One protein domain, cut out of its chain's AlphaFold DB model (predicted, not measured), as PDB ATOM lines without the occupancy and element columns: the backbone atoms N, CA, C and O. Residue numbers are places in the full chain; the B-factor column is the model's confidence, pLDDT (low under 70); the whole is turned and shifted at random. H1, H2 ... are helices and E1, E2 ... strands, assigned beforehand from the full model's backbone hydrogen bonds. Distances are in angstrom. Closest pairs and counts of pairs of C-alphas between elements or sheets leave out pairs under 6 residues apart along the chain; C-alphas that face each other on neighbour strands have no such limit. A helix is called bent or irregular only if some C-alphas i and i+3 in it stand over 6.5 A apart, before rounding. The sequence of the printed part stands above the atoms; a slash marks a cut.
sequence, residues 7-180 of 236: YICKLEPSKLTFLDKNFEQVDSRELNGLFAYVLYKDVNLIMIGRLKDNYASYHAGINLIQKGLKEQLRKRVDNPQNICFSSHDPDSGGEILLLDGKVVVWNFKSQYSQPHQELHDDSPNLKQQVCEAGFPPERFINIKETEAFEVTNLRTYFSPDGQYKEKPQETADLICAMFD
ATOM      1  N   TYR A   7     342.652 317.559 331.913       81.69
ATOM      2  CA  TYR A   7     343.006 316.155 331.798       81.69
ATOM      3  C   TYR A   7     343.719 315.709 333.072       81.69
ATOM      4  O   TYR A   7     344.442 316.480 333.707       81.69
ATOM      5  N   ILE A   8     343.495 314.459 333.450       82.62
ATOM      6  CA  ILE A   8     344.093 313.832 334.625       82.62
ATOM      7  C   ILE A   8     345.126 312.835 334.125       82.62
ATOM      8  O   ILE A   8     344.828 312.035 333.249       82.62
ATOM      9  N   CYS A   9     346.329 312.859 334.675       82.38
ATOM     10  CA  CYS A   9     347.358 311.884 334.370       82.38
ATOM     11  C   CYS A   9     347.775 311.164 335.644       82.38
ATOM     12  O   CYS A   9     348.180 311.790 336.622       82.38
ATOM     13  N   LYS A  10     347.680 309.835 335.634       78.31
ATOM     14  CA  LYS A  10     348.292 309.024 336.682       78.31
ATOM     15  C   LYS A  10     349.766 308.845 336.339       78.31
ATOM     16  O   LYS A  10     350.088 308.427 335.227       78.31
ATOM     17  N   LEU A  11     350.637 309.172 337.286       70.19
ATOM     18  CA  LEU A  11     352.069 308.964 337.147       70.19
ATOM     19  C   LEU A  11     352.381 307.477 337.267       70.19
ATOM     20  O   LEU A  11     352.284 306.893 338.346       70.19
ATOM     21  N   GLU A  12     352.765 306.869 336.150       70.88
ATOM     22  CA  GLU A  12     353.376 305.546 336.125       70.88
ATOM     23  C   GLU A  12     354.834 305.692 335.659       70.88
ATOM     24  O   GLU A  12     355.091 306.458 334.726       70.88
ATOM     25  N   PRO A  13     355.800 304.961 336.254       58.12
ATOM     26  CA  PRO A  13     357.238 305.170 336.026       58.12
ATOM     27  C   PRO A  13     357.711 305.135 334.564       58.12
ATOM     28  O   PRO A  13     358.804 305.604 334.261       58.12
ATOM     29  N   SER A  14     356.927 304.552 333.656       62.25
ATOM     30  CA  SER A  14     357.295 304.353 332.251       62.25
ATOM     31  C   SER A  14     356.284 304.911 331.248       62.25
ATOM     32  O   SER A  14     356.531 304.843 330.041       62.25
ATOM     33  N   LYS A  15     355.143 305.445 331.703       71.75
ATOM     34  CA  LYS A  15     354.071 305.886 330.808       71.75
ATOM     35  C   LYS A  15     353.174 306.926 331.468       71.75
ATOM     36  O   LYS A  15     352.598 306.696 332.521       71.75
ATOM     37  N   LEU A  16     352.972 308.038 330.771       80.62
ATOM     38  CA  LEU A  16     351.931 308.999 331.115       80.62
ATOM     39  C   LEU A  16     350.632 308.576 330.428       80.62
ATOM     40  O   LEU A  16     350.555 308.539 329.198       80.62
ATOM     41  N   THR A  17     349.618 308.233 331.218       84.25
ATOM     42  CA  THR A  17     348.271 307.940 330.710       84.25
ATOM     43  C   THR A  17     347.350 309.087 331.089       84.25
ATOM     44  O   THR A  17     347.152 309.343 332.275       84.25
ATOM     45  N   PHE A  18     346.809 309.778 330.087       86.56
ATOM     46  CA  PHE A  18     345.916 310.918 330.274       86.56
ATOM     47  C   PHE A  18     344.456 310.494 330.129       86.56
ATOM     48  O   PHE A  18     344.096 309.758 329.207       86.56
ATOM     49  N   LEU A  19     343.628 310.993 331.037       84.75
ATOM     50  CA  LEU A  19     342.203 310.743 331.149       84.75
ATOM     51  C   LEU A  19     341.429 312.058 331.030       84.75
ATOM     52  O   LEU A  19     341.884 313.102 331.505       84.75
ATOM     53  N   ASP A  20     340.259 312.007 330.407       82.69
ATOM     54  CA  ASP A  20     339.350 313.142 330.307       82.69
ATOM     55  C   ASP A  20     338.529 313.325 331.603       82.69
ATOM     56  O   ASP A  20     338.691 312.620 332.603       82.69
ATOM     57  N   LYS A  21     337.588 314.274 331.591       73.12
ATOM     58  CA  LYS A  21     336.654 314.520 332.707       73.12
ATOM     59  C   LYS A  21     335.752 313.324 333.053       73.12
ATOM     60  O   LYS A  21     335.096 313.343 334.096       73.12
ATOM     61  N   ASN A  22     335.639 312.349 332.156       74.94
ATOM     62  CA  ASN A  22     334.873 311.127 332.332       74.94
ATOM     63  C   ASN A  22     335.731 309.935 332.759       74.94
ATOM     64  O   ASN A  22     335.176 308.857 332.940       74.94
ATOM     65  N   PHE A  23     337.027 310.150 333.010       74.88
ATOM     66  CA  PHE A  23     338.010 309.104 333.287       74.88
ATOM     67  C   PHE A  23     338.228 308.147 332.108       74.88
ATOM     68  O   PHE A  23     338.679 307.018 332.295       74.88
ATOM     69  N   GLU A  24     337.942 308.602 330.890       80.88
ATOM     70  CA  GLU A  24     338.213 307.862 329.663       80.88
ATOM     71  C   GLU A  24     339.575 308.264 329.102       80.88
ATOM     72  O   GLU A  24     340.001 309.413 329.230       80.88
ATOM     73  N   GLN A  25     340.280 307.313 328.488       85.31
ATOM     74  CA  GLN A  25     341.583 307.588 327.896       85.31
ATOM     75  C   GLN A  25     341.454 308.605 326.755       85.31
ATOM     76  O   GLN A  25     340.647 308.440 325.844       85.31
ATOM     77  N   VAL A  26     342.294 309.637 326.801       86.75
ATOM     78  CA  VAL A  26     342.301 310.737 325.830       86.75
ATOM     79  C   VAL A  26     343.037 310.309 324.559       86.75
ATOM     80  O   VAL A  26     344.088 309.664 324.636       86.75
ATOM     81  N   ASP A  27     342.523 310.701 323.389       87.81
ATOM     82  CA  ASP A  27     343.274 310.596 322.133       87.81
ATOM     83  C   ASP A  27     344.540 311.453 322.241       87.81
ATOM     84  O   ASP A  27     344.482 312.652 322.516       87.81
ATOM     85  N   SER A  28     345.703 310.850 322.004       87.56
ATOM     86  CA  SER A  28     346.993 311.524 322.145       87.56
ATOM     87  C   SER A  28     347.093 312.814 321.326       87.56
ATOM     88  O   SER A  28     347.779 313.743 321.740       87.56
ATOM     89  N   ARG A  29     346.372 312.916 320.204       87.31
ATOM     90  CA  ARG A  29     346.349 314.108 319.342       87.31
ATOM     91  C   ARG A  29     345.652 315.305 319.986       87.31
ATOM     92  O   ARG A  29     345.920 316.443 319.603       87.31
ATOM     93  N   GLU A  30     344.782 315.079 320.968       86.31
ATOM     94  CA  GLU A  30     344.209 316.155 321.784       86.31
ATOM     95  C   GLU A  30     345.227 316.736 322.772       86.31
ATOM     96  O   GLU A  30     345.036 317.825 323.311       86.31
ATOM     97  N   LEU A  31     346.344 316.051 322.991       89.44
ATOM     98  CA  LEU A  31     347.419 316.473 323.880       89.44
ATOM     99  C   LEU A  31     348.549 317.127 323.081       89.44
ATOM    100  O   LEU A  31     349.722 316.849 323.300       89.44
ATOM    101  N   ASN A  32     348.169 317.983 322.134       91.44
ATOM    102  CA  ASN A  32     349.075 318.785 321.325       91.44
ATOM    103  C   ASN A  32     349.030 320.232 321.799       91.44
ATOM    104  O   ASN A  32     347.980 320.865 321.719       91.44
ATOM    105  N   GLY A  33     350.152 320.761 322.277       90.12
ATOM    106  CA  GLY A  33     350.285 322.162 322.670       90.12
ATOM    107  C   GLY A  33     350.852 322.365 324.071       90.12
ATOM    108  O   GLY A  33     351.359 321.441 324.705       90.12
ATOM    109  N   LEU A  34     350.777 323.608 324.535       87.94
ATOM    110  CA  LEU A  34     351.216 324.036 325.856       87.94
ATOM    111  C   LEU A  34     350.076 323.912 326.874       87.94
ATOM    112  O   LEU A  34     348.947 324.350 326.632       87.94
ATOM    113  N   PHE A  35     350.392 323.342 328.030       87.50
ATOM    114  CA  PHE A  35     349.477 323.124 329.141       87.50
ATOM    115  C   PHE A  35     350.093 323.650 330.434       87.50
ATOM    116  O   PHE A  35     351.303 323.574 330.635       87.50
ATOM    117  N   ALA A  36     349.248 324.129 331.342       84.50
ATOM    118  CA  ALA A  36     349.632 324.292 332.740       84.50
ATOM    119  C   ALA A  36     349.385 322.973 333.476       84.50
ATOM    120  O   ALA A  36     348.415 322.277 333.161       84.50
ATOM    121  N   TYR A  37     350.213 322.648 334.468       85.81
ATOM    122  CA  TYR A  37     350.031 321.454 335.286       85.81
ATOM    123  C   TYR A  37     350.133 321.720 336.786       85.81
ATOM    124  O   TYR A  37     350.737 322.696 337.235       85.81
ATOM    125  N   VAL A  38     349.544 320.803 337.551       84.00
ATOM    126  CA  VAL A  38     349.730 320.656 338.997       84.00
ATOM    127  C   VAL A  38     350.052 319.207 339.328       84.00
ATOM    128  O   VAL A  38     349.503 318.296 338.703       84.00
ATOM    129  N   LEU A  39     350.941 319.003 340.294       84.19
ATOM    130  CA  LEU A  39     351.390 317.697 340.758       84.19
ATOM    131  C   LEU A  39     350.937 317.470 342.201       84.19
ATOM    132  O   LEU A  39     351.126 318.335 343.052       84.19
ATOM    133  N   TYR A  40     350.385 316.288 342.454       82.19
ATOM    134  CA  TYR A  40     350.106 315.744 343.777       82.19
ATOM    135  C   TYR A  40     350.945 314.473 343.950       82.19
ATOM    136  O   TYR A  40     350.576 313.400 343.455       82.19
ATOM    137  N   LYS A  41     352.099 314.601 344.605       78.62
ATOM    138  CA  LYS A  41     353.093 313.538 344.790       78.62
ATOM    139  C   LYS A  41     352.528 312.384 345.611       78.62
ATOM    140  O   LYS A  41     352.650 311.237 345.190       78.62
ATOM    141  N   ASP A  42     351.825 312.682 346.702       75.81
ATOM    142  CA  ASP A  42     351.279 311.676 347.629       75.81
ATOM    143  C   ASP A  42     350.360 310.651 346.949       75.81
ATOM    144  O   ASP A  42     350.315 309.480 347.328       75.81
ATOM    145  N   VAL A  43     349.633 311.082 345.915       73.94
ATOM    146  CA  VAL A  43     348.690 310.244 345.162       73.94
ATOM    147  C   VAL A  43     349.163 309.948 343.735       73.94
ATOM    148  O   VAL A  43     348.393 309.403 342.942       73.94
ATOM    149  N   ASN A  44     350.422 310.271 343.404       77.00
ATOM    150  CA  ASN A  44     351.026 310.082 342.081       77.00
ATOM    151  C   ASN A  44     350.119 310.580 340.943       77.00
ATOM    152  O   ASN A  44     349.844 309.871 339.970       77.00
ATOM    153  N   LEU A  45     349.607 311.801 341.094       81.69
ATOM    154  CA  LEU A  45     348.619 312.369 340.188       81.69
ATOM    155  C   LEU A  45     349.105 313.706 339.651       81.69
ATOM    156  O   LEU A  45     349.416 314.626 340.400       81.69
ATOM    157  N   ILE A  46     349.099 313.825 338.332       84.62
ATOM    158  CA  ILE A  46     349.244 315.089 337.629       84.62
ATOM    159  C   ILE A  46     347.887 315.490 337.099       84.62
ATOM    160  O   ILE A  46     347.097 314.672 336.624       84.62
ATOM    161  N   MET A  47     347.644 316.784 337.093       82.75
ATOM    162  CA  MET A  47     346.592 317.334 336.272       82.75
ATOM    163  C   MET A  47     347.142 318.371 335.338       82.75
ATOM    164  O   MET A  47     347.974 319.177 335.738       82.75
ATOM    165  N   ILE A  48     346.601 318.391 334.130       84.12
ATOM    166  CA  ILE A  48     346.939 319.389 333.132       84.12
ATOM    167  C   ILE A  48     345.679 320.113 332.670       84.12
ATOM    168  O   ILE A  48     344.589 319.542 332.594       84.12
ATOM    169  N   GLY A  49     345.824 321.387 332.345       79.88
ATOM    170  CA  GLY A  49     344.780 322.196 331.737       79.88
ATOM    171  C   GLY A  49     345.352 322.958 330.560       79.88
ATOM    172  O   GLY A  49     346.430 323.550 330.652       79.88
ATOM    173  N   ARG A  50     344.629 322.932 329.440       76.00
ATOM    174  CA  ARG A  50     344.999 323.728 328.272       76.00
ATOM    175  C   ARG A  50     344.818 325.218 328.577       76.00
ATOM    176  O   ARG A  50     343.912 325.599 329.322       76.00
ATOM    177  N   LEU A  51     345.670 326.051 327.987       67.88
ATOM    178  CA  LEU A  51     345.581 327.505 328.099       67.88
ATOM    179  C   LEU A  51     344.271 328.032 327.477       67.88
ATOM    180  O   LEU A  51     343.756 327.457 326.518       67.88
ATOM    181  N   LYS A  52     343.714 329.122 328.021       61.75
ATOM    182  CA  LYS A  52     342.547 329.827 327.459       61.75
ATOM    183  C   LYS A  52     342.751 331.339 327.478       61.75
ATOM    184  O   LYS A  52     343.373 331.855 328.399       61.75
ATOM    185  N   ASP A  53     342.164 332.002 326.479       51.34
ATOM    186  CA  ASP A  53     341.899 333.445 326.414       51.34
ATOM    187  C   ASP A  53     343.095 334.350 326.761       51.34
ATOM    188  O   ASP A  53     343.106 335.031 327.783       51.34
ATOM    189  N   ASN A  54     344.074 334.416 325.848       46.81
ATOM    190  CA  ASN A  54     345.228 335.322 325.913       46.81
ATOM    191  C   ASN A  54     346.085 335.138 327.168       46.81
ATOM    192  O   ASN A  54     346.125 335.999 328.046       46.81
ATOM    193  N   TYR A  55     346.843 334.040 327.183       49.41
ATOM    194  CA  TYR A  55     347.902 333.791 328.153       49.41
ATOM    195  C   TYR A  55     348.798 335.028 328.355       49.41
ATOM    196  O   TYR A  55     349.666 335.342 327.540       49.41
ATOM    197  N   ALA A  56     348.576 335.737 329.458       45.19
ATOM    198  CA  ALA A  56     349.673 336.280 330.229       45.19
ATOM    199  C   ALA A  56     350.147 335.108 331.089       45.19
ATOM    200  O   ALA A  56     349.345 334.539 331.827       45.19
ATOM    201  N   SER A  57     351.419 334.738 331.009       44.03
ATOM    202  CA  SER A  57     352.031 333.678 331.832       44.03
ATOM    203  C   SER A  57     351.964 333.870 333.337       44.03
ATOM    204  O   SER A  57     352.433 333.042 334.116       44.03
ATOM    205  N   TYR A  58     351.315 334.939 333.766       42.25
ATOM    206  CA  TYR A  58     350.930 335.159 335.133       42.25
ATOM    207  C   TYR A  58     349.696 334.311 335.471       42.25
ATOM    208  O   TYR A  58     348.551 334.753 335.419       42.25
ATOM    209  N   HIS A  59     349.971 333.072 335.883       48.53
ATOM    210  CA  HIS A  59     349.273 332.369 336.968       48.53
ATOM    211  C   HIS A  59     347.796 331.937 336.762       48.53
ATOM    212  O   HIS A  59     347.277 331.165 337.569       48.53
ATOM    213  N   ALA A  60     347.095 332.346 335.698       36.38
ATOM    214  CA  ALA A  60     345.633 332.192 335.619       36.38
ATOM    215  C   ALA A  60     345.116 330.781 335.250       36.38
ATOM    216  O   ALA A  60     344.037 330.388 335.704       36.38
ATOM    217  N   GLY A  61     345.865 329.992 334.466       44.44
ATOM    218  CA  GLY A  61     345.417 328.662 334.003       44.44
ATOM    219  C   GLY A  61     345.189 327.662 335.142       44.44
ATOM    220  O   GLY A  61     344.343 326.775 335.073       44.44
ATOM    221  N   ILE A  62     345.889 327.876 336.246       47.75
ATOM    222  CA  ILE A  62     345.943 327.009 337.410       47.75
ATOM    223  C   ILE A  62     344.686 327.109 338.308       47.75
ATOM    224  O   ILE A  62     344.193 326.092 338.806       47.75
ATOM    225  N   ASN A  63     344.130 328.313 338.496       44.19
ATOM    226  CA  ASN A  63     342.949 328.522 339.348       44.19
ATOM    227  C   ASN A  63     341.682 327.907 338.721       44.19
ATOM    228  O   ASN A  63     340.782 327.439 339.427       44.19
ATOM    229  N   LEU A  64     341.629 327.851 337.383       47.47
ATOM    230  CA  LEU A  64     340.555 327.201 336.626       47.47
ATOM    231  C   LEU A  64     340.583 325.675 336.771       47.47
ATOM    232  O   LEU A  64     339.520 325.056 336.871       47.47
ATOM    233  N   ILE A  65     341.782 325.086 336.843       52.19
ATOM    234  CA  ILE A  65     341.975 323.650 337.062       52.19
ATOM    235  C   ILE A  65     341.445 323.261 338.448       52.19
ATOM    236  O   ILE A  65     340.649 322.333 338.552       52.19
ATOM    237  N   GLN A  66     341.775 324.008 339.508       49.94
ATOM    238  CA  GLN A  66     341.328 323.668 340.866       49.94
ATOM    239  C   GLN A  66     339.813 323.805 341.087       49.94
ATOM    240  O   GLN A  66     339.204 322.914 341.685       49.94
ATOM    241  N   LYS A  67     339.182 324.901 340.636       52.47
ATOM    242  CA  LYS A  67     337.754 325.151 340.919       52.47
ATOM    243  C   LYS A  67     336.842 324.181 340.166       52.47
ATOM    244  O   LYS A  67     335.953 323.585 340.770       52.47
ATOM    245  N   GLY A  68     337.106 323.969 338.875       52.97
ATOM    246  CA  GLY A  68     336.346 323.015 338.063       52.97
ATOM    247  C   GLY A  68     336.523 321.571 338.536       52.97
ATOM    248  O   GLY A  68     335.574 320.789 338.510       52.97
ATOM    249  N   LEU A  69     337.713 321.227 339.030       52.84
ATOM    250  CA  LEU A  69     338.026 319.879 339.475       52.84
ATOM    251  C   LEU A  69     337.496 319.553 340.872       52.84
ATOM    252  O   LEU A  69     336.891 318.496 341.034       52.84
ATOM    253  N   LYS A  70     337.673 320.434 341.871       54.22
ATOM    254  CA  LYS A  70     337.091 320.214 343.210       54.22
ATOM    255  C   LYS A  70     335.588 319.956 343.094       54.22
ATOM    256  O   LYS A  70     335.057 319.120 343.812       54.22
ATOM    257  N   GLU A  71     334.912 320.618 342.159       55.31
ATOM    258  CA  GLU A  71     333.492 320.396 341.890       55.31
ATOM    259  C   GLU A  71     333.191 319.092 341.131       55.31
ATOM    260  O   GLU A  71     332.203 318.440 341.456       55.31
ATOM    261  N   GLN A  72     333.995 318.686 340.142       51.03
ATOM    262  CA  GLN A  72     333.761 317.452 339.368       51.03
ATOM    263  C   GLN A  72     334.146 316.179 340.135       51.03
ATOM    264  O   GLN A  72     333.402 315.202 340.101       51.03
ATOM    265  N   LEU A  73     335.256 316.198 340.877       51.12
ATOM    266  CA  LEU A  73     335.697 315.066 341.693       51.12
ATOM    267  C   LEU A  73     334.773 314.837 342.892       51.12
ATOM    268  O   LEU A  73     334.382 313.701 343.136       51.12
ATOM    269  N   ARG A  74     334.309 315.897 343.573       54.41
ATOM    270  CA  ARG A  74     333.283 315.768 344.629       54.41
ATOM    271  C   ARG A  74     331.970 315.160 344.125       54.41
ATOM    272  O   ARG A  74     331.259 314.556 344.913       54.41
ATOM    273  N   LYS A  75     331.637 315.340 342.841       50.69
ATOM    274  CA  LYS A  75     330.388 314.852 342.230       50.69
ATOM    275  C   LYS A  75     330.444 313.405 341.735       50.69
ATOM    276  O   LYS A  75     329.386 312.852 341.473       50.69
ATOM    277  N   ARG A  76     331.632 312.821 341.535       47.50
ATOM    278  CA  ARG A  76     331.792 311.495 340.895       47.50
ATOM    279  C   ARG A  76     332.397 310.416 341.795       47.50
ATOM    280  O   ARG A  76     332.529 309.276 341.364       47.50
ATOM    281  N   VAL A  77     332.766 310.751 343.028       46.41
ATOM    282  CA  VAL A  77     333.314 309.794 343.994       46.41
ATOM    283  C   VAL A  77     332.181 309.269 344.885       46.41
ATOM    284  O   VAL A  77     332.026 309.697 346.023       46.41
ATOM    285  N   ASP A  78     331.408 308.312 344.365       42.72
ATOM    286  CA  ASP A  78     330.500 307.460 345.162       42.72
ATOM    287  C   ASP A  78     331.257 306.335 345.905       42.72
ATOM    288  O   ASP A  78     330.661 305.506 346.586       42.72
ATOM    289  N   ASN A  79     332.595 306.306 345.811       40.16
ATOM    290  CA  ASN A  79     333.439 305.434 346.624       40.16
ATOM    291  C   ASN A  79     334.723 306.166 347.089       40.16
ATOM    292  O   ASN A  79     335.730 306.167 346.380       40.16
ATOM    293  N   PRO A  80     334.700 306.826 348.263       41.22
ATOM    294  CA  PRO A  80     335.742 307.749 348.730       41.22
ATOM    295  C   PRO A  80     337.048 307.098 349.213       41.22
ATOM    296  O   PRO A  80     337.908 307.797 349.738       41.22
ATOM    297  N   GLN A  81     337.239 305.786 349.046       41.91
ATOM    298  CA  GLN A  81     338.356 305.086 349.690       41.91
ATOM    299  C   GLN A  81     339.704 305.099 348.950       41.91
ATOM    300  O   GLN A  81     340.685 304.698 349.562       41.91
ATOM    301  N   ASN A  82     339.815 305.579 347.701       43.84
ATOM    302  CA  ASN A  82     341.084 305.439 346.953       43.84
ATOM    303  C   ASN A  82     341.727 306.718 346.408       43.84
ATOM    304  O   ASN A  82     342.845 306.645 345.908       43.84
ATOM    305  N   ILE A  83     341.089 307.886 346.515       43.88
ATOM    306  CA  ILE A  83     341.770 309.160 346.246       43.88
ATOM    307  C   ILE A  83     341.362 310.142 347.337       43.88
ATOM    308  O   ILE A  83     340.438 310.942 347.184       43.88
ATOM    309  N   CYS A  84     342.041 310.040 348.479       41.22
ATOM    310  CA  CYS A  84     342.009 311.097 349.472       41.22
ATOM    311  C   CYS A  84     342.824 312.258 348.900       41.22
ATOM    312  O   CYS A  84     344.043 312.296 349.038       41.22
ATOM    313  N   PHE A  85     342.154 313.210 348.249       46.25
ATOM    314  CA  PHE A  85     342.667 314.570 348.289       46.25
ATOM    315  C   PHE A  85     342.463 314.993 349.733       46.25
ATOM    316  O   PHE A  85     341.392 315.483 350.107       46.25
ATOM    317  N   SER A  86     343.479 314.772 350.567       44.38
ATOM    318  CA  SER A  86     343.623 315.609 351.744       44.38
ATOM    319  C   SER A  86     343.458 317.054 351.266       44.38
ATOM    320  O   SER A  86     343.667 317.387 350.098       44.38
ATOM    321  N   SER A  87     343.000 317.937 352.130       50.34
ATOM    322  CA  SER A  87     342.813 319.358 351.836       50.34
ATOM    323  C   SER A  87     344.108 320.102 351.446       50.34
ATOM    324  O   SER A  87     344.189 321.307 351.658       50.34
ATOM    325  N   HIS A  88     345.130 319.400 350.967       57.62
ATOM    326  CA  HIS A  88     346.455 319.872 350.647       57.62
ATOM    327  C   HIS A  88     346.470 320.544 349.280       57.62
ATOM    328  O   HIS A  88     345.834 320.112 348.311       57.62
ATOM    329  N   ASP A  89     347.178 321.660 349.260       68.69
ATOM    330  CA  ASP A  89     347.594 322.327 348.046       68.69
ATOM    331  C   ASP A  89     348.499 321.383 347.232       68.69
ATOM    332  O   ASP A  89     349.094 320.465 347.801       68.69
ATOM    333  N   PRO A  90     348.565 321.533 345.899       77.62
ATOM    334  CA  PRO A  90     349.462 320.717 345.086       77.62
ATOM    335  C   PRO A  90     350.920 320.932 345.507       77.62
ATOM    336  O   PRO A  90     351.314 322.059 345.802       77.62
ATOM    337  N   ASP A  91     351.721 319.868 345.467       80.31
ATOM    338  CA  ASP A  91     353.147 319.893 345.819       80.31
ATOM    339  C   ASP A  91     353.961 320.797 344.894       80.31
ATOM    340  O   ASP A  91     354.963 321.394 345.283       80.31
ATOM    341  N   SER A  92     353.569 320.851 343.622       84.44
ATOM    342  CA  SER A  92     354.196 321.720 342.641       84.44
ATOM    343  C   SER A  92     353.268 322.003 341.468       84.44
ATOM    344  O   SER A  92     352.195 321.412 341.300       84.44
ATOM    345  N   GLY A  93     353.697 322.929 340.622       85.75
ATOM    346  CA  GLY A  93     353.061 323.191 339.348       85.75
ATOM    347  C   GLY A  93     354.029 323.848 338.386       85.75
ATOM    348  O   GLY A  93     355.107 324.315 338.764       85.75
ATOM    349  N   GLY A  94     353.619 323.912 337.134       87.12
ATOM    350  CA  GLY A  94     354.432 324.494 336.087       87.12
ATOM    351  C   GLY A  94     353.739 324.442 334.746       87.12
ATOM    352  O   GLY A  94     352.513 324.327 334.655       87.12
ATOM    353  N   GLU A  95     354.550 324.485 333.702       88.25
ATOM    354  CA  GLU A  95     354.100 324.329 332.331       88.25
ATOM    355  C   GLU A  95     354.666 323.045 331.733       88.25
ATOM    356  O   GLU A  95     355.765 322.594 332.067       88.25
ATOM    357  N   ILE A  96     353.894 322.458 330.827       90.69
ATOM    358  CA  ILE A  96     354.275 321.277 330.073       90.69
ATOM    359  C   ILE A  96     353.850 321.425 328.617       90.69
ATOM    360  O   ILE A  96     352.696 321.719 328.303       90.69
ATOM    361  N   LEU A  97     354.803 321.207 327.719       92.19
ATOM    362  CA  LEU A  97     354.590 321.151 326.283       92.19
ATOM    363  C   LEU A  97     354.445 319.691 325.859       92.19
ATOM    364  O   LEU A  97     355.353 318.882 326.071       92.19
ATOM    365  N   LEU A  98     353.314 319.365 325.240       93.31
ATOM    366  CA  LEU A  98     352.994 318.020 324.776       93.31
ATOM    367  C   LEU A  98     352.877 317.976 323.249       93.31
ATOM    368  O   LEU A  98     352.305 318.876 322.633       93.31
ATOM    369  N   LEU A  99     353.394 316.895 322.665       93.88
ATOM    370  CA  LEU A  99     353.174 316.497 321.278       93.88
ATOM    371  C   LEU A  99     352.771 315.020 321.256       93.88
ATOM    372  O   LEU A  99     353.502 314.159 321.741       93.88
ATOM    373  N   ASP A 100     351.585 314.738 320.737       91.69
ATOM    374  CA  ASP A 100     350.906 313.450 320.716       91.69
ATOM    375  C   ASP A 100     350.983 312.744 322.081       91.69
ATOM    376  O   ASP A 100     351.355 311.573 322.194       91.69
ATOM    377  N   GLY A 101     350.683 313.490 323.151       88.56
ATOM    378  CA  GLY A 101     350.712 313.003 324.535       88.56
ATOM    379  C   GLY A 101     352.109 312.754 325.109       88.56
ATOM    380  O   GLY A 101     352.225 312.324 326.256       88.56
ATOM    381  N   LYS A 102     353.180 313.029 324.358       91.19
ATOM    382  CA  LYS A 102     354.566 312.914 324.823       91.19
ATOM    383  C   LYS A 102     355.107 314.265 325.269       91.19
ATOM    384  O   LYS A 102     354.935 315.270 324.585       91.19
ATOM    385  N   VAL A 103     355.860 314.260 326.365       93.06
ATOM    386  CA  VAL A 103     356.519 315.457 326.903       93.06
ATOM    387  C   VAL A 103     357.636 315.923 325.973       93.06
ATOM    388  O   VAL A 103     358.595 315.191 325.718       93.06
ATOM    389  N   VAL A 104     357.505 317.136 325.443       94.31
ATOM    390  CA  VAL A 104     358.550 317.815 324.664       94.31
ATOM    391  C   VAL A 104     359.465 318.583 325.612       94.31
ATOM    392  O   VAL A 104     360.680 318.416 325.549       94.31
ATOM    393  N   VAL A 105     358.867 319.376 326.506       93.19
ATOM    394  CA  VAL A 105     359.523 320.220 327.514       93.19
ATOM    395  C   VAL A 105     358.599 320.359 328.726       93.19
ATOM    396  O   VAL A 105     357.379 320.385 328.554       93.19
ATOM    397  N   TRP A 106     359.155 320.486 329.931       93.38
ATOM    398  CA  TRP A 106     358.408 320.870 331.135       93.38
ATOM    399  C   TRP A 106     359.285 321.645 332.137       93.38
ATOM    400  O   TRP A 106     360.511 321.596 332.049       93.38
ATOM    401  N   ASN A 107     358.669 322.374 333.073       92.44
ATOM    402  CA  ASN A 107     359.359 323.190 334.088       92.44
ATOM    403  C   ASN A 107     358.553 323.288 335.401       92.44
ATOM    404  O   ASN A 107     357.426 322.803 335.468       92.44
ATOM    405  N   PHE A 108     359.090 323.961 336.426       89.94
ATOM    406  CA  PHE A 108     358.373 324.323 337.664       89.94
ATOM    407  C   PHE A 108     357.918 325.793 337.690       89.94
ATOM    408  O   PHE A 108     357.895 326.415 338.743       89.94
ATOM    409  N   LYS A 109     357.586 326.434 336.571       83.38
ATOM    410  CA  LYS A 109     357.189 327.852 336.558       83.38
ATOM    411  C   LYS A 109     355.698 328.011 336.888       83.38
ATOM    412  O   LYS A 109     354.851 327.927 336.003       83.38
ATOM    413  N   SER A 110     355.347 328.237 338.158       76.00
ATOM    414  CA  SER A 110     353.955 328.492 338.566       76.00
ATOM    415  C   SER A 110     353.809 329.244 339.894       76.00
ATOM    416  O   SER A 110     354.773 329.424 340.632       76.00
ATOM    417  N   GLN A 111     352.573 329.644 340.231       70.06
ATOM    418  CA  GLN A 111     352.259 330.183 341.566       70.06
ATOM    419  C   GLN A 111     352.455 329.152 342.689       70.06
ATOM    420  O   GLN A 111     352.655 329.547 343.831       70.06
ATOM    421  N   TYR A 112     352.382 327.851 342.381       71.00
ATOM    422  CA  TYR A 112     352.540 326.807 343.394       71.00
ATOM    423  C   TYR A 112     353.988 326.603 343.756       71.00
ATOM    424  O   TYR A 112     354.298 326.474 344.920       71.00
ATOM    425  N   SER A 113     354.876 326.626 342.775       77.50
ATOM    426  CA  SER A 113     356.310 326.430 342.963       77.50
ATOM    427  C   SER A 113     357.048 327.693 343.412       77.50
ATOM    428  O   SER A 113     358.132 327.591 343.977       77.50
ATOM    429  N   GLN A 114     356.464 328.883 343.238       78.31
ATOM    430  CA  GLN A 114     357.012 330.138 343.770       78.31
ATOM    431  C   GLN A 114     357.351 330.108 345.275       78.31
ATOM    432  O   GLN A 114     358.457 330.523 345.616       78.31
ATOM    433  N   PRO A 115     356.479 329.635 346.186       81.06
ATOM    434  CA  PRO A 115     356.812 329.536 347.610       81.06
ATOM    435  C   PRO A 115     357.817 328.420 347.954       81.06
ATOM    436  O   PRO A 115     358.413 328.468 349.028       81.06
ATOM    437  N   HIS A 116     358.030 327.442 347.070       84.44
ATOM    438  CA  HIS A 116     358.911 326.291 347.296       84.44
ATOM    439  C   HIS A 116     360.312 326.561 346.747       84.44
ATOM    440  O   HIS A 116     360.602 326.276 345.584       84.44
ATOM    441  N   GLN A 117     361.191 327.114 347.588       89.00
ATOM    442  CA  GLN A 117     362.573 327.443 347.210       89.00
ATOM    443  C   GLN A 117     363.327 326.243 346.634       89.00
ATOM    444  O   GLN A 117     364.157 326.404 345.749       89.00
ATOM    445  N   GLU A 118     363.019 325.030 347.083       90.62
ATOM    446  CA  GLU A 118     363.612 323.795 346.589       90.62
ATOM    447  C   GLU A 118     363.371 323.543 345.089       90.62
ATOM    448  O   GLU A 118     364.140 322.792 344.484       90.62
ATOM    449  N   LEU A 119     362.357 324.190 344.498       89.44
ATOM    450  CA  LEU A 119     361.980 324.117 343.083       89.44
ATOM    451  C   LEU A 119     362.580 325.251 342.231       89.44
ATOM    452  O   LEU A 119     362.295 325.322 341.036       89.44
ATOM    453  N   HIS A 120     363.374 326.147 342.824       90.44
ATOM    454  CA  HIS A 120     363.974 327.293 342.129       90.44
ATOM    455  C   HIS A 120     365.306 326.919 341.475       90.44
ATOM    456  O   HIS A 120     365.983 325.980 341.893       90.44
ATOM    457  N   ASP A 121     365.700 327.673 340.448       89.06
ATOM    458  CA  ASP A 121     366.880 327.389 339.615       89.06
ATOM    459  C   ASP A 121     368.206 327.323 340.396       89.06
ATOM    460  O   ASP A 121     369.148 326.649 339.978       89.06
ATOM    461  N   ASP A 122     368.309 328.047 341.507       90.38
ATOM    462  CA  ASP A 122     369.484 328.124 342.376       90.38
ATOM    463  C   ASP A 122     369.455 327.123 343.544       90.38
ATOM    464  O   ASP A 122     370.434 327.008 344.287       90.38
ATOM    465  N   SER A 123     368.376 326.351 343.677       92.62
ATOM    466  CA  SER A 123     368.242 325.327 344.707       92.62
ATOM    467  C   SER A 123     369.241 324.181 344.511       92.62
ATOM    468  O   SER A 123     369.285 323.565 343.439       92.62
ATOM    469  N   PRO A 124     369.978 323.771 345.563       92.12
ATOM    470  CA  PRO A 124     370.817 322.575 345.506       92.12
ATOM    471  C   PRO A 124     369.995 321.282 345.357       92.12
ATOM    472  O   PRO A 124     370.515 320.275 344.876       92.12
ATOM    473  N   ASN A 125     368.712 321.313 345.732       91.31
ATOM    474  CA  ASN A 125     367.815 320.158 345.708       91.31
ATOM    475  C   ASN A 125     367.016 320.048 344.403       91.31
ATOM    476  O   ASN A 125     366.339 319.039 344.205       91.31
ATOM    477  N   LEU A 126     367.116 321.025 343.493       92.81
ATOM    478  CA  LEU A 126     366.323 321.057 342.262       92.81
ATOM    479  C   LEU A 126     366.451 319.753 341.470       92.81
ATOM    480  O   LEU A 126     365.457 319.181 341.040       92.81
ATOM    481  N   LYS A 127     367.673 319.228 341.335       92.94
ATOM    482  CA  LYS A 127     367.919 317.979 340.606       92.94
ATOM    483  C   LYS A 127     367.127 316.803 341.187       92.94
ATOM    484  O   LYS A 127     366.575 316.012 340.428       92.94
ATOM    485  N   GLN A 128     367.079 316.685 342.513       92.56
ATOM    486  CA  GLN A 128     366.303 315.643 343.179       92.56
ATOM    487  C   GLN A 128     364.807 315.843 342.914       92.56
ATOM    488  O   GLN A 128     364.130 314.900 342.516       92.56
ATOM    489  N   GLN A 129     364.320 317.081 343.037       91.38
ATOM    490  CA  GLN A 129     362.918 317.415 342.785       91.38
ATOM    491  C   GLN A 129     362.489 317.094 341.348       91.38
ATOM    492  O   GLN A 129     361.400 316.565 341.136       91.38
ATOM    493  N   VAL A 130     363.361 317.338 340.364       92.19
ATOM    494  CA  VAL A 130     363.121 316.977 338.958       92.19
ATOM    495  C   VAL A 130     362.998 315.461 338.788       92.19
ATOM    496  O   VAL A 130     362.079 314.996 338.118       92.19
ATOM    497  N   CYS A 131     363.887 314.681 339.408       90.00
ATOM    498  CA  CYS A 131     363.832 313.220 339.340       90.00
ATOM    499  C   CYS A 131     362.577 312.635 340.010       90.00
ATOM    500  O   CYS A 131     362.091 311.593 339.579       90.00
ATOM    501  N   GLU A 132     362.050 313.298 341.037       86.75
ATOM    502  CA  GLU A 132     360.873 312.853 341.794       86.75
ATOM    503  C   GLU A 132     359.537 313.328 341.197       86.75
ATOM    504  O   GLU A 132     358.482 312.853 341.609       86.75
ATOM    505  N   ALA A 133     359.541 314.244 340.222       83.19
ATOM    506  CA  ALA A 133     358.321 314.854 339.679       83.19
ATOM    507  C   ALA A 133     357.470 313.919 338.795       83.19
ATOM    508  O   ALA A 133     356.347 314.265 338.433       83.19
ATOM    509  N   GLY A 134     358.010 312.760 338.406       82.50
ATOM    510  CA  GLY A 134     357.327 311.772 337.563       82.50
ATOM    511  C   GLY A 134     357.287 312.103 336.064       82.50
ATOM    512  O   GLY A 134     356.821 311.291 335.267       82.50
ATOM    513  N   PHE A 135     357.814 313.257 335.653       88.12
ATOM    514  CA  PHE A 135     358.079 313.571 334.250       88.12
ATOM    515  C   PHE A 135     359.494 313.147 333.834       88.12
ATOM    516  O   PHE A 135     360.370 313.036 334.692       88.12
ATOM    517  N   PRO A 136     359.758 312.954 332.526       90.56
ATOM    518  CA  PRO A 136     361.093 312.615 332.042       90.56
ATOM    519  C   PRO A 136     362.113 313.717 332.401       90.56
ATOM    520  O   PRO A 136     361.979 314.846 331.907       90.56
ATOM    521  N   PRO A 137     363.122 313.443 333.252       91.69
ATOM    522  CA  PRO A 137     364.062 314.463 333.717       91.69
ATOM    523  C   PRO A 137     364.855 315.114 332.584       91.69
ATOM    524  O   PRO A 137     365.154 316.301 332.632       91.69
ATOM    525  N   GLU A 138     365.155 314.365 331.525       92.94
ATOM    526  CA  GLU A 138     365.865 314.843 330.338       92.94
ATOM    527  C   GLU A 138     365.056 315.823 329.474       92.94
ATOM    528  O   GLU A 138     365.561 316.306 328.466       92.94
ATOM    529  N   ARG A 139     363.794 316.082 329.835       94.56
ATOM    530  CA  ARG A 139     362.900 317.058 329.190       94.56
ATOM    531  C   ARG A 139     362.692 318.316 330.033       94.56
ATOM    532  O   ARG A 139     361.962 319.207 329.605       94.56
ATOM    533  N   PHE A 140     363.273 318.366 331.229       94.81
ATOM    534  CA  PHE A 140     363.139 319.503 332.126       94.81
ATOM    535  C   PHE A 140     363.991 320.679 331.643       94.81
ATOM    536  O   PHE A 140     365.161 320.494 331.307       94.81
ATOM    537  N   ILE A 141     363.420 321.883 331.665       93.56
ATOM    538  CA  ILE A 141     364.145 323.147 331.487       93.56
ATOM    539  C   ILE A 141     363.955 324.026 332.722       93.56
ATOM    540  O   ILE A 141     362.952 323.917 333.433       93.56
ATOM    541  N   ASN A 142     364.912 324.913 332.974       90.62
ATOM    542  CA  ASN A 142     364.854 325.788 334.141       90.62
ATOM    543  C   ASN A 142     363.890 326.977 333.934       90.62
ATOM    544  O   ASN A 142     363.360 327.216 332.837       90.62
ATOM    545  N   ILE A 143     363.606 327.716 335.008       87.31
ATOM    546  CA  ILE A 143     362.635 328.817 334.993       87.31
ATOM    547  C   ILE A 143     363.126 329.951 334.087       87.31
ATOM    548  O   ILE A 143     362.347 330.454 333.276       87.31
ATOM    549  N   LYS A 144     364.417 330.301 334.140       86.81
ATOM    550  CA  LYS A 144     365.004 331.349 333.281       86.81
ATOM    551  C   LYS A 144     364.895 331.031 331.787       86.81
ATOM    552  O   LYS A 144     364.557 331.904 330.989       86.81
ATOM    553  N   GLU A 145     365.163 329.790 331.395       89.06
ATOM    554  CA  GLU A 145     365.011 329.305 330.017       89.06
ATOM    555  C   GLU A 145     363.552 329.376 329.559       89.06
ATOM    556  O   GLU A 145     363.264 329.821 328.445       89.06
ATOM    557  N   THR A 146     362.626 329.009 330.447       87.00
ATOM    558  CA  THR A 146     361.183 329.109 330.198       87.00
ATOM    559  C   THR A 146     360.754 330.560 329.978       87.00
ATOM    560  O   THR A 146     360.041 330.861 329.023       87.00
ATOM    561  N   GLU A 147     361.190 331.482 330.838       83.62
ATOM    562  CA  GLU A 147     360.911 332.917 330.710       83.62
ATOM    563  C   GLU A 147     361.437 333.494 329.395       83.62
ATOM    564  O   GLU A 147     360.713 334.212 328.702       83.62
ATOM    565  N   ALA A 148     362.662 333.137 329.006       84.69
ATOM    566  CA  ALA A 148     363.236 333.571 327.738       84.69
ATOM    567  C   ALA A 148     362.420 333.063 326.539       84.69
ATOM    568  O   ALA A 148     362.118 333.836 325.622       84.69
ATOM    569  N   PHE A 149     362.028 331.786 326.552       85.56
ATOM    570  CA  PHE A 149     361.188 331.184 325.517       85.56
ATOM    571  C   PHE A 149     359.824 331.859 325.412       85.56
ATOM    572  O   PHE A 149     359.345 332.135 324.310       85.56
ATOM    573  N   GLU A 150     359.211 332.173 326.543       80.94
ATOM    574  CA  GLU A 150     357.904 332.800 326.572       80.94
ATOM    575  C   GLU A 150     357.900 334.172 325.883       80.94
ATOM    576  O   GLU A 150     357.045 334.450 325.037       80.94
ATOM    577  N   VAL A 151     358.898 335.005 326.194       78.31
ATOM    578  CA  VAL A 151     359.032 336.361 325.644       78.31
ATOM    579  C   VAL A 151     359.249 336.343 324.131       78.31
ATOM    580  O   VAL A 151     358.747 337.213 323.419       78.31
ATOM    581  N   THR A 152     360.004 335.368 323.631       78.06
ATOM    582  CA  THR A 152     360.529 335.390 322.258       78.06
ATOM    583  C   THR A 152     359.763 334.494 321.289       78.06
ATOM    584  O   THR A 152     359.620 334.832 320.114       78.06
ATOM    585  N   ASN A 153     359.244 333.362 321.763       81.00
ATOM    586  CA  ASN A 153     358.826 332.261 320.899       81.00
ATOM    587  C   ASN A 153     357.369 331.844 321.099       81.00
ATOM    588  O   ASN A 153     356.751 331.348 320.155       81.00
ATOM    589  N   LEU A 154     356.780 332.071 322.279       82.31
ATOM    590  CA  LEU A 154     355.442 331.558 322.581       82.31
ATOM    591  C   LEU A 154     354.391 332.041 321.572       82.31
ATOM    592  O   LEU A 154     353.697 331.234 320.958       82.31
ATOM    593  N   ARG A 155     354.319 333.354 321.328       82.25
ATOM    594  CA  ARG A 155     353.368 333.930 320.359       82.25
ATOM    595  C   ARG A 155     353.712 333.604 318.909       82.25
ATOM    596  O   ARG A 155     352.844 333.718 318.047       82.25
ATOM    597  N   THR A 156     354.951 333.223 318.628       85.94
ATOM    598  CA  THR A 156     355.393 332.844 317.283       85.94
ATOM    599  C   THR A 156     354.835 331.477 316.913       85.94
ATOM    600  O   THR A 156     354.270 331.326 315.834       85.94
ATOM    601  N   TYR A 157     354.909 330.514 317.833       88.38
ATOM    602  CA  TYR A 157     354.614 329.110 317.549       88.38
ATOM    603  C   TYR A 157     353.257 328.621 318.063       88.38
ATOM    604  O   TYR A 157     352.740 327.624 317.551       88.38
ATOM    605  N   PHE A 158     352.654 329.324 319.026       87.75
ATOM    606  CA  PHE A 158     351.426 328.889 319.687       87.75
ATOM    607  C   PHE A 158     350.294 329.906 319.552       87.75
ATOM    608  O   PHE A 158     350.487 331.125 319.591       87.75
ATOM    609  N   SER A 159     349.089 329.380 319.369       85.00
ATOM    610  CA  SER A 159     347.830 330.109 319.447       85.00
ATOM    611  C   SER A 159     347.523 330.493 320.904       85.00
ATOM    612  O   SER A 159     348.067 329.885 321.828       85.00
ATOM    613  N   PRO A 160     346.649 331.488 321.153       76.62
ATOM    614  CA  PRO A 160     346.311 331.926 322.514       76.62
ATOM    615  C   PRO A 160     345.733 330.839 323.434       76.62
ATOM    616  O   PRO A 160     345.766 330.989 324.652       76.62
ATOM    617  N   ASP A 161     345.208 329.757 322.862       75.06
ATOM    618  CA  ASP A 161     344.710 328.566 323.554       75.06
ATOM    619  C   ASP A 161     345.790 327.481 323.739       75.06
ATOM    620  O   ASP A 161     345.491 326.321 324.015       75.06
ATOM    621  N   GLY A 162     347.063 327.832 323.546       81.25
ATOM    622  CA  GLY A 162     348.203 326.935 323.704       81.25
ATOM    623  C   GLY A 162     348.369 325.910 322.582       81.25
ATOM    624  O   GLY A 162     349.289 325.102 322.658       81.25
ATOM    625  N   GLN A 163     347.530 325.905 321.542       88.00
ATOM    626  CA  GLN A 163     347.717 325.014 320.392       88.00
ATOM    627  C   GLN A 163     348.928 325.413 319.557       88.00
ATOM    628  O   GLN A 163     349.209 326.597 319.396       88.00
ATOM    629  N   TYR A 164     349.600 324.432 318.958       90.19
ATOM    630  CA  TYR A 164     350.529 324.711 317.866       90.19
ATOM    631  C   TYR A 164     349.788 325.429 316.734       90.19
ATOM    632  O   TYR A 164     348.702 325.001 316.343       90.19
ATOM    633  N   LYS A 165     350.375 326.498 316.192       89.25
ATOM    634  CA  LYS A 165     349.791 327.206 315.044       89.25
ATOM    635  C   LYS A 165     349.841 326.356 313.784       89.25
ATOM    636  O   LYS A 165     348.817 326.113 313.157       89.25
ATOM    637  N   GLU A 166     351.037 325.895 313.431       88.88
ATOM    638  CA  GLU A 166     351.281 325.079 312.249       88.88
ATOM    639  C   GLU A 166     352.418 324.093 312.513       88.88
ATOM    640  O   GLU A 166     353.300 324.338 313.338       88.88
ATOM    641  N   LYS A 167     352.386 322.965 311.796       91.50
ATOM    642  CA  LYS A 167     353.437 321.938 311.783       91.50
ATOM    643  C   LYS A 167     353.973 321.564 313.184       91.50
ATOM    644  O   LYS A 167     355.137 321.833 313.498       91.50
ATOM    645  N   PRO A 168     353.149 320.908 314.025       92.88
ATOM    646  CA  PRO A 168     353.495 320.600 315.417       92.88
ATOM    647  C   PRO A 168     354.839 319.881 315.585       92.88
ATOM    648  O   PRO A 168     355.632 320.258 316.444       92.88
ATOM    649  N   GLN A 169     355.135 318.903 314.720       93.81
ATOM    650  CA  GLN A 169     356.392 318.154 314.767       93.81
ATOM    651  C   GLN A 169     357.614 319.028 314.451       93.81
ATOM    652  O   GLN A 169     358.592 318.981 315.188       93.81
ATOM    653  N   GLU A 170     357.568 319.843 313.388       93.75
ATOM    654  CA  GLU A 170     358.679 320.749 313.042       93.75
ATOM    655  C   GLU A 170     358.925 321.756 314.171       93.75
ATOM    656  O   GLU A 170     360.065 322.003 314.558       93.75
ATOM    657  N   THR A 171     357.847 322.286 314.754       92.94
ATOM    658  CA  THR A 171     357.927 323.199 315.897       92.94
ATOM    659  C   THR A 171     358.537 322.517 317.123       92.94
ATOM    660  O   THR A 171     359.422 323.080 317.762       92.94
ATOM    661  N   ALA A 172     358.106 321.298 317.457       93.44
ATOM    662  CA  ALA A 172     358.657 320.550 318.585       93.44
ATOM    663  C   ALA A 172     360.143 320.215 318.390       93.44
ATOM    664  O   ALA A 172     360.919 320.329 319.338       93.44
ATOM    665  N   ASP A 173     360.555 319.858 317.173       93.38
ATOM    666  CA  ASP A 173     361.955 319.611 316.824       93.38
ATOM    667  C   ASP A 173     362.816 320.873 316.986       93.38
ATOM    668  O   ASP A 173     363.921 320.796 317.527       93.38
ATOM    669  N   LEU A 174     362.309 322.035 316.555       92.88
ATOM    670  CA  LEU A 174     362.975 323.330 316.738       92.88
ATOM    671  C   LEU A 174     363.120 323.689 318.218       92.88
ATOM    672  O   LEU A 174     364.191 324.120 318.639       92.88
ATOM    673  N   ILE A 175     362.069 323.480 319.013       92.56
ATOM    674  CA  ILE A 175     362.096 323.721 320.462       92.56
ATOM    675  C   ILE A 175     363.094 322.782 321.145       92.56
ATOM    676  O   ILE A 175     363.883 323.233 321.970       92.56
ATOM    677  N   CYS A 176     363.125 321.498 320.772       93.56
ATOM    678  CA  CYS A 176     364.132 320.571 321.290       93.56
ATOM    679  C   CYS A 176     365.548 321.059 320.964       93.56
ATOM    680  O   CYS A 176     366.401 321.059 321.841       93.56
ATOM    681  N   ALA A 177     365.793 321.520 319.733       92.69
ATOM    682  CA  ALA A 177     367.095 322.051 319.341       92.69
ATOM    683  C   ALA A 177     367.476 323.333 320.105       92.69
ATOM    684  O   ALA A 177     368.635 323.496 320.462       92.69
ATOM    685  N   MET A 178     366.515 324.220 320.382       91.69
ATOM    686  CA  MET A 178     366.739 325.460 321.137       91.69
ATOM    687  C   MET A 178     367.254 325.207 322.558       91.69
ATOM    688  O   MET A 178     368.054 325.989 323.064       91.69
ATOM    689  N   PHE A 179     366.800 324.120 323.179       92.62
ATOM    690  CA  PHE A 179     367.153 323.737 324.545       92.62
ATOM    691  C   PHE A 179     368.181 322.593 324.611       92.62
ATOM    692  O   PHE A 179     368.351 321.988 325.665       92.62
ATOM    693  N   ASP A 180     368.843 322.257 323.496       93.06
ATOM    694  CA  ASP A 180     369.788 321.131 323.397       93.06
ATOM    695  C   ASP A 180     369.205 319.775 323.877       93.06
ATOM    696  O   ASP A 180     369.911 318.910 324.406       93.06
TER     697      ASP A 180
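What this domain is: This is residues 7 to 180 of the 236 residues of an uncharacterized protein of Legionella beliardensis (UniProt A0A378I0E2). A six-stranded sheet is curled like part of a barrel, its two edge strands E2 and E6 near at one corner, with helices on its outer side: the long H1 crosses over the E1, E4 and E3 part and H4 covers E5 and E6. H3 only grazes the sheet, and the small H2 lies off it, after a long loop. The printed part has 174 residues with E1 E2 E3 E4 H1 E5 E6 H2 H3 H4 along it, and its class is mixed, helices and strands. The sheet's order is E2, E1, E4, E3, E5, E6, all antiparallel. The whole is compact, with a radius of gyration of the C-alphas of 15.7 A, and rounded, spanning 46 by 37 by 31 A.

How they stand to each other: E1, residues 7 to 12, and E2, residues 15 to 19, form a hairpin, with N 8 and O 19 at 2.9 A. E3, residues 33 to 40, and E4, residues 45 to 50, form another, with N 40 and O 45 at 2.8 A. E1 is the neighbour of E4, with N 9 and O 46 at 2.8 A. H1, residues 60 to 76, is on the sheet at a height of 9.6 A and runs across the strands, at 76 degrees to E1 on the local plane; its closest C-alphas to E4 are those of Ile 65 and Gly 49, 6.2 A apart. E5, residues 92 to 99, is the neighbour of E3, with N 35 and O 96 at 2.8 A. E4, H1 and E5 form a split strand-helix-strand unit, two strands running the same way with E3 between them, and its crossover is right-handed. E6, residues 102 to 106, forms a hairpin with E5, with N 97 and O 105 at 2.8 A. H2, residues 126 to 132, is not on the sheet and touches no helix. H3, residues 143 to 157, only grazes the sheet. H4, residues 168 to 178, is over E5 and E6 at a height of 9.7 A, only just along the strands at 29 degrees to E5 on the local plane; the C-alphas of Ala 172 and Val 104 are its closest to E6, 6.7 A apart. H1 and H4 on one face of the sheet give two layers, one of strands and one of helices. H3 and H4 are close but not clearly touching, the C-alphas of Tyr 157 and Thr 171 being closest at 7.0 A. Every O i to N i+4 pair is within hydrogen-bond range in H2 and H4, but 11 of 13 in H1 and 8 of 11 in H3.

Where its parts are: E1 begins at C-alpha 7 (343.006, 316.155, 331.798). E3 is 22.1 A long and E5, which bends by 50 degrees at residue 95, is 22.0 A. H1 is 25.5 A long, from C-alpha 60 (345.633, 332.192, 335.619). H3, 19.2 A, is irregular: C-alphas 152 and 155 are 7.6 A apart. H4 is 15.2 A long and ends at C-alpha 178 (366.739, 325.460, 321.137).

The domain as a whole: The C-alphas of Asn 79 and Thr 152, the two farthest apart, are 47.2 A apart. The printed part has no cut. The links E2 to E3, H1 to E5 and E6 to H2 are long. Mean pLDDT of the printed part is 77.5; residues 13 to 14 and 51 to 89 are under 70.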